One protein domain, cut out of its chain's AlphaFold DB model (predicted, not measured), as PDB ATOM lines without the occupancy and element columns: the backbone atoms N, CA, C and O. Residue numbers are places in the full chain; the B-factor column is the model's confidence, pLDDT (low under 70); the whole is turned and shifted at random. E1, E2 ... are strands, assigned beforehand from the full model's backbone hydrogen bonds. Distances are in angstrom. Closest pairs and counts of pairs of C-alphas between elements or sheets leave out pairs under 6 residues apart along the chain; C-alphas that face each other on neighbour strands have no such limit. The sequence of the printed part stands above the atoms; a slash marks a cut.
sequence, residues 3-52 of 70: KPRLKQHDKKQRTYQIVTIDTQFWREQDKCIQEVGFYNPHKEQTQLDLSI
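Overview. This is residues 3 to 52 of the 70 residues of the protein "Ribosomal protein S16" of Polypodium glycyrrhiza (UniProt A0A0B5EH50). A single strongly twisted sheet of four antiparallel strands makes this flat domain, the chain zigzagging from E1 through E2 and E3 to E4, with no named helix over either face. Tight turns join E1 to E2 and E3 to E4 at one end of the sheet, and a long loop, residues 23 to 33, joins E2 to E3 at the opposite end. The printed part has 50 residues, its four named strands lie side by side in the order E1, E2, E3, E4, as along the chain, and its class is all strand. It is only just compact, close to loose, with a radius of gyration of the C-alphas of 11.3 A and spans of 33 by 27 by 10 A.

Along the chain. Find C-alpha 3 at (-438.838, 301.083, 87.579); from there E1, residues 3 to 10, runs 21.5 A to C-alpha 10 at (-448.227, 314.373, 73.506). E2, residues 15 to 22, returns over 22.1 A. E3 covers residues 34 to 40 and measures 18.3 A from first to last C-alpha. E4, residues 45 to 48, is 10.0 A long and ends at C-alpha 48 at (-434.097, 315.028, 84.437).

Arrangement. Begin with the inner strands E2 and E3, an antiparallel hairpin whose directions stand at 155 degrees. The C-alphas of Val 19 and Glu 35 face each other at 4.3 A, and N 18 and O 37 are within hydrogen-bond range at 2.8 A. Beside E2 look for the edge strand E1, antiparallel to it at 146 degrees and forming a hairpin with it. There C-alphas 4 and 20 face each other at 4.4 A, while N 5 and O 19 are 2.8 A apart and N 17 and O 7 also 2.8 A, both pairs within hydrogen-bond range. Beside E3 you will find the other edge strand, E4, antiparallel at 165 degrees and again forming a hairpin. C-alphas 37 and 48 face each other at 4.2 A, and N 38 and O 47 are within hydrogen-bond range at 2.8 A. E1 and E4 are apart. Together the four strands form a meander, each the antiparallel neighbour of the one before.

Size, cuts and confidence. From edge to edge the strands' lines turn by 42 degrees and the way across the sheet turns by 38 degrees; its C-alphas lie up to 5.7 A off their best plane. The two C-alphas farthest apart are those of Gln 24 and Lys 43, at 33.5 A. The printed part has no cut. The link from E2 to E3, 11 residues, is long. Look there for low confidence: residues 23 to 31 have a pLDDT under 70, while the mean of the printed part is 79.6.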
ATOM      1  N   LYS A   3    -439.504 301.071  88.889       74.38
ATOM      2  CA  LYS A   3    -438.838 301.083  87.579       74.38
ATOM      3  C   LYS A   3    -439.161 302.367  86.808       74.38
ATOM      4  O   LYS A   3    -440.320 302.792  86.815       74.38
ATOM      5  N   PRO A   4    -438.176 302.967  86.119       75.75
ATOM      6  CA  PRO A   4    -438.433 304.074  85.210       75.75
ATOM      7  C   PRO A   4    -439.167 303.588  83.952       75.75
ATOM      8  O   PRO A   4    -438.953 302.471  83.476       75.75
ATOM      9  N   ARG A   5    -440.040 304.432  83.405       79.94
ATOM     10  CA  ARG A   5    -440.775 304.214  82.156       79.94
ATOM     11  C   ARG A   5    -440.968 305.546  81.438       79.94
ATOM     12  O   ARG A   5    -441.139 306.580  82.072       79.94
ATOM     13  N   LEU A   6    -441.015 305.508  80.110       82.94
ATOM     14  CA  LEU A   6    -441.483 306.632  79.303       82.94
ATOM     15  C   LEU A   6    -443.010 306.578  79.164       82.94
ATOM     16  O   LEU A   6    -443.561 305.621  78.610       82.94
ATOM     17  N   LYS A   7    -443.698 307.603  79.667       84.88
ATOM     18  CA  LYS A   7    -445.122 307.847  79.433       84.88
ATOM     19  C   LYS A   7    -445.262 308.847  78.295       84.88
ATOM     20  O   LYS A   7    -444.635 309.900  78.308       84.88
ATOM     21  N   GLN A   8    -446.069 308.525  77.291       83.94
ATOM     22  CA  GLN A   8    -446.309 309.455  76.194       83.94
ATOM     23  C   GLN A   8    -447.192 310.607  76.685       83.94
ATOM     24  O   GLN A   8    -448.301 310.366  77.155       83.94
ATOM     25  N   HIS A   9    -446.690 311.837  76.573       81.94
ATOM     26  CA  HIS A   9    -447.395 313.044  77.005       81.94
ATOM     27  C   HIS A   9    -448.194 313.658  75.857       81.94
ATOM     28  O   HIS A   9    -449.389 313.904  75.992       81.94
ATOM     29  N   ASP A  10    -447.565 313.834  74.693       79.00
ATOM     30  CA  ASP A  10    -448.227 314.373  73.506       79.00
ATOM     31  C   ASP A  10    -448.096 313.409  72.319       79.00
ATOM     32  O   ASP A  10    -446.995 313.054  71.876       79.00
ATOM     33  N   LYS A  11    -449.240 312.978  71.777       73.56
ATOM     34  CA  LYS A  11    -449.288 312.090  70.607       73.56
ATOM     35  C   LYS A  11    -448.805 312.779  69.333       73.56
ATOM     36  O   LYS A  11    -448.239 312.105  68.476       73.56
ATOM     37  N   LYS A  12    -449.001 314.095  69.211       75.94
ATOM     38  CA  LYS A  12    -448.668 314.856  68.001       75.94
ATOM     39  C   LYS A  12    -447.192 315.243  67.965       75.94
ATOM     40  O   LYS A  12    -446.573 315.158  66.910       75.94
ATOM     41  N   GLN A  13    -446.629 315.626  69.112       77.00
ATOM     42  CA  GLN A  13    -445.228 316.061  69.216       77.00
ATOM     43  C   GLN A  13    -444.251 314.937  69.602       77.00
ATOM     44  O   GLN A  13    -443.047 315.172  69.619       77.00
ATOM     45  N   ARG A  14    -444.747 313.720  69.894       82.25
ATOM     46  CA  ARG A  14    -443.950 312.580  70.399       82.25
ATOM     47  C   ARG A  14    -443.070 312.976  71.581       82.25
ATOM     48  O   ARG A  14    -441.888 312.656  71.631       82.25
ATOM     49  N   THR A  15    -443.651 313.697  72.524       87.25
ATOM     50  CA  THR A  15    -442.973 314.057  73.761       87.25
ATOM     51  C   THR A  15    -443.269 313.021  74.834       87.25
ATOM     52  O   THR A  15    -444.381 312.483  74.919       87.25
ATOM     53  N   TYR A  16    -442.259 312.710  75.637       87.69
ATOM     54  CA  TYR A  16    -442.310 311.652  76.634       87.69
ATOM     55  C   TYR A  16    -442.003 312.226  78.010       87.69
ATOM     56  O   TYR A  16    -441.039 312.960  78.184       87.69
ATOM     57  N   GLN A  17    -442.796 311.854  79.001       87.94
ATOM     58  CA  GLN A  17    -442.458 312.036  80.404       87.94
ATOM     59  C   GLN A  17    -441.698 310.813  80.894       87.94
ATOM     60  O   GLN A  17    -442.104 309.675  80.651       87.94
ATOM     61  N   ILE A  18    -440.597 311.049  81.591       86.62
ATOM     62  CA  ILE A  18    -439.882 310.025  82.335       86.62
ATOM     63  C   ILE A  18    -440.604 309.918  83.674       86.62
ATOM     64  O   ILE A  18    -440.609 310.850  84.475       86.62
ATOM     65  N   VAL A  19    -441.248 308.785  83.903       84.19
ATOM     66  CA  VAL A  19    -442.016 308.506  85.116       84.19
ATOM     67  C   VAL A  19    -441.459 307.284  85.813       84.19
ATOM     68  O   VAL A  19    -440.870 306.400  85.190       84.19
ATOM     69  N   THR A  20    -441.676 307.204  87.113       83.06
ATOM     70  CA  THR A  20    -441.359 306.028  87.913       83.06
ATOM     71  C   THR A  20    -442.637 305.317  88.323       83.06
ATOM     72  O   THR A  20    -443.655 305.930  88.655       83.06
ATOM     73  N   ILE A  21    -442.611 303.992  88.224       73.88
ATOM     74  CA  ILE A  21    -443.765 303.127  88.466       73.88
ATOM     75  C   ILE A  21    -443.315 302.005  89.388       73.88
ATOM     76  O   ILE A  21    -442.283 301.381  89.138       73.88
ATOM     77  N   ASP A  22    -444.084 301.705  90.435       74.56
ATOM     78  CA  ASP A  22    -443.864 300.456  91.160       74.56
ATOM     79  C   ASP A  22    -444.353 299.293  90.300       74.56
ATOM     80  O   ASP A  22    -445.477 299.277  89.810       74.56
ATOM     81  N   THR A  23    -443.507 298.284  90.147       66.94
ATOM     82  CA  THR A  23    -443.827 296.962  89.608       66.94
ATOM     83  C   THR A  23    -445.148 296.362  90.079       66.94
ATOM     84  O   THR A  23    -445.747 295.599  89.328       66.94
ATOM     85  N   GLN A  24    -445.635 296.690  91.276       69.50
ATOM     86  CA  GLN A  24    -446.952 296.230  91.728       69.50
ATOM     87  C   GLN A  24    -448.098 296.800  90.876       69.50
ATOM     88  O   GLN A  24    -449.109 296.135  90.672       69.50
ATOM     89  N   PHE A  25    -447.904 297.986  90.298       66.56
ATOM     90  CA  PHE A  25    -448.863 298.688  89.445       66.56
ATOM     91  C   PHE A  25    -448.503 298.604  87.959       66.56
ATOM     92  O   PHE A  25    -449.010 299.369  87.149       66.56
ATOM     93  N   TRP A  26    -447.659 297.648  87.555       61.69
ATOM     94  CA  TRP A  26    -447.185 297.536  86.168       61.69
ATOM     95  C   TRP A  26    -448.314 297.335  85.137       61.69
ATOM     96  O   TRP A  26    -448.143 297.650  83.960       61.69
ATOM     97  N   ARG A  27    -449.481 296.842  85.581       60.69
ATOM     98  CA  ARG A  27    -450.692 296.683  84.755       60.69
ATOM     99  C   ARG A  27    -451.556 297.946  84.673       60.69
ATOM    100  O   ARG A  27    -452.383 298.048  83.774       60.69
ATOM    101  N   GLU A  28    -451.354 298.907  85.566       66.19
ATOM    102  CA  GLU A  28    -452.124 300.146  85.641       66.19
ATOM    103  C   GLU A  28    -451.346 301.255  84.919       66.19
ATOM    104  O   GLU A  28    -450.435 301.868  85.470       66.19
ATOM    105  N   GLN A  29    -451.684 301.509  83.649       57.47
ATOM    106  CA  GLN A  29    -450.999 302.521  82.825       57.47
ATOM    107  C   GLN A  29    -451.100 303.947  83.391       57.47
ATOM    108  O   GLN A  29    -450.234 304.775  83.102       57.47
ATOM    109  N   ASP A  30    -452.103 304.220  84.224       62.41
ATOM    110  CA  ASP A  30    -452.347 305.551  84.782       62.41
ATOM    111  C   ASP A  30    -451.715 305.785  86.155       62.41
ATOM    112  O   ASP A  30    -451.652 306.927  86.611       62.41
ATOM    113  N   LYS A  31    -451.170 304.748  86.797       67.81
ATOM    114  CA  LYS A  31    -450.618 304.861  88.149       67.81
ATOM    115  C   LYS A  31    -449.111 305.072  88.106       67.81
ATOM    116  O   LYS A  31    -448.305 304.185  88.372       67.81
ATOM    117  N   CYS A  32    -448.743 306.283  87.705       70.06
ATOM    118  CA  CYS A  32    -447.380 306.778  87.864       70.06
ATOM    119  C   CYS A  32    -447.207 307.261  89.303       70.06
ATOM    120  O   CYS A  32    -448.072 307.962  89.822       70.06
ATOM    121  N   ILE A  33    -446.105 306.877  89.941       74.38
ATOM    122  CA  ILE A  33    -445.811 307.295  91.315       74.38
ATOM    123  C   ILE A  33    -445.264 308.712  91.300       74.38
ATOM    124  O   ILE A  33    -445.682 309.547  92.096       74.38
ATOM    125  N   GLN A  34    -444.343 308.983  90.374       80.19
ATOM    126  CA  GLN A  34    -443.697 310.279  90.281       80.19
ATOM    127  C   GLN A  34    -443.149 310.531  88.877       80.19
ATOM    128  O   GLN A  34    -442.673 309.616  88.203       80.19
ATOM    129  N   GLU A  35    -443.205 311.783  88.436       84.31
ATOM    130  CA  GLU A  35    -442.487 312.254  87.254       84.31
ATOM    131  C   GLU A  35    -441.063 312.648  87.666       84.31
ATOM    132  O   GLU A  35    -440.868 313.389  88.626       84.31
ATOM    133  N   VAL A  36    -440.065 312.105  86.971       86.38
ATOM    134  CA  VAL A  36    -438.626 312.344  87.211       86.38
ATOM    135  C   VAL A  36    -438.005 313.215  86.129       86.38
ATOM    136  O   VAL A  36    -436.865 313.657  86.262       86.38
ATOM    137  N   GLY A  37    -438.722 313.451  85.035       88.81
ATOM    138  CA  GLY A  37    -438.204 314.250  83.945       88.81
ATOM    139  C   GLY A  37    -439.023 314.147  82.675       88.81
ATOM    140  O   GLY A  37    -440.110 313.576  82.634       88.81
ATOM    141  N   PHE A  38    -438.447 314.681  81.611       88.56
ATOM    142  CA  PHE A  38    -439.071 314.820  80.313       88.56
ATOM    143  C   PHE A  38    -438.045 314.657  79.195       88.56
ATOM    144  O   PHE A  38    -436.888 315.068  79.307       88.56
ATOM    145  N   TYR A  39    -438.505 314.080  78.094       87.25
ATOM    146  CA  TYR A  39    -437.746 313.863  76.882       87.25
ATOM    147  C   TYR A  39    -438.535 314.352  75.664       87.25
ATOM    148  O   TYR A  39    -439.647 313.891  75.380       87.25
ATOM    149  N   ASN A  40    -437.936 315.277  74.915       88.50
ATOM    150  CA  ASN A  40    -438.439 315.755  73.636       88.50
ATOM    151  C   ASN A  40    -437.457 315.404  72.511       88.50
ATOM    152  O   ASN A  40    -436.477 316.128  72.322       88.50
ATOM    153  N   PRO A  41    -437.739 314.358  71.718       84.62
ATOM    154  CA  PRO A  41    -436.857 313.930  70.636       84.62
ATOM    155  C   PRO A  41    -436.753 314.963  69.511       84.62
ATOM    156  O   PRO A  41    -435.731 315.029  68.846       84.62
ATOM    157  N   HIS A  42    -437.777 315.797  69.292       84.94
ATOM    158  CA  HIS A  42    -437.749 316.796  68.219       84.94
ATOM    159  C   HIS A  42    -436.786 317.953  68.525       84.94
ATOM    160  O   HIS A  42    -436.297 318.619  67.617       84.94
ATOM    161  N   LYS A  43    -436.551 318.237  69.808       88.19
ATOM    162  CA  LYS A  43    -435.625 319.288  70.254       88.19
ATOM    163  C   LYS A  43    -434.340 318.726  70.857       88.19
ATOM    164  O   LYS A  43    -433.560 319.505  71.390       88.19
ATOM    165  N   GLU A  44    -434.184 317.400  70.852       84.94
ATOM    166  CA  GLU A  44    -433.130 316.678  71.581       84.94
ATOM    167  C   GLU A  44    -433.015 317.125  73.052       84.94
ATOM    168  O   GLU A  44    -431.962 317.066  73.684       84.94
ATOM    169  N   GLN A  45    -434.130 317.591  73.620       87.12
ATOM    170  CA  GLN A  45    -434.162 318.184  74.945       87.12
ATOM    171  C   GLN A  45    -434.510 317.102  75.955       87.12
ATOM    172  O   GLN A  45    -435.607 316.539  75.927       87.12
ATOM    173  N   THR A  46    -433.585 316.855  76.875       89.06
ATOM    174  CA  THR A  46    -433.794 315.964  78.014       89.06
ATOM    175  C   THR A  46    -433.645 316.776  79.288       89.06
ATOM    176  O   THR A  46    -432.627 317.431  79.495       89.06
ATOM    177  N   GLN A  47    -434.667 316.754  80.136       88.25
ATOM    178  CA  GLN A  47    -434.619 317.345  81.468       88.25
ATOM    179  C   GLN A  47    -434.898 316.246  82.474       88.25
ATOM    180  O   GLN A  47    -435.905 315.553  82.367       88.25
ATOM    181  N   LEU A  48    -433.994 316.069  83.428       86.62
ATOM    182  CA  LEU A  48    -434.097 315.028  84.437       86.62
ATOM    183  C   LEU A  48    -433.801 315.660  85.789       86.62
ATOM    184  O   LEU A  48    -432.771 316.314  85.958       86.62
ATOM    185  N   ASP A  49    -434.723 315.499  86.733       88.00
ATOM    186  CA  ASP A  49    -434.519 315.967  88.095       88.00
ATOM    187  C   ASP A  49    -433.586 314.991  88.809       88.00
ATOM    188  O   ASP A  49    -433.974 313.903  89.244       88.00
ATOM    189  N   LEU A  50    -432.315 315.383  88.884       84.06
ATOM    190  CA  LEU A  50    -431.267 314.577  89.495       84.06
ATOM    191  C   LEU A  50    -431.539 314.308  90.979       84.06
ATOM    192  O   LEU A  50    -431.146 313.254  91.472       84.06
ATOM    193  N   SER A  51    -432.227 315.210  91.681       86.94
ATOM    194  CA  SER A  51    -432.530 315.050  93.107       86.94
ATOM    195  C   SER A  51    -433.493 313.884  93.306       86.94
ATOM    196  O   SER A  51    -433.201 312.940  94.040       86.94
ATOM    197  N   ILE A  52    -434.596 313.900  92.549       82.69
ATOM    198  CA  ILE A  52    -435.602 312.835  92.571       82.69
ATOM    199  C   ILE A  52    -434.981 311.522  92.091       82.69
ATOM    200  O   ILE A  52    -435.224 310.469  92.677       82.69
TER     201      ILE A  52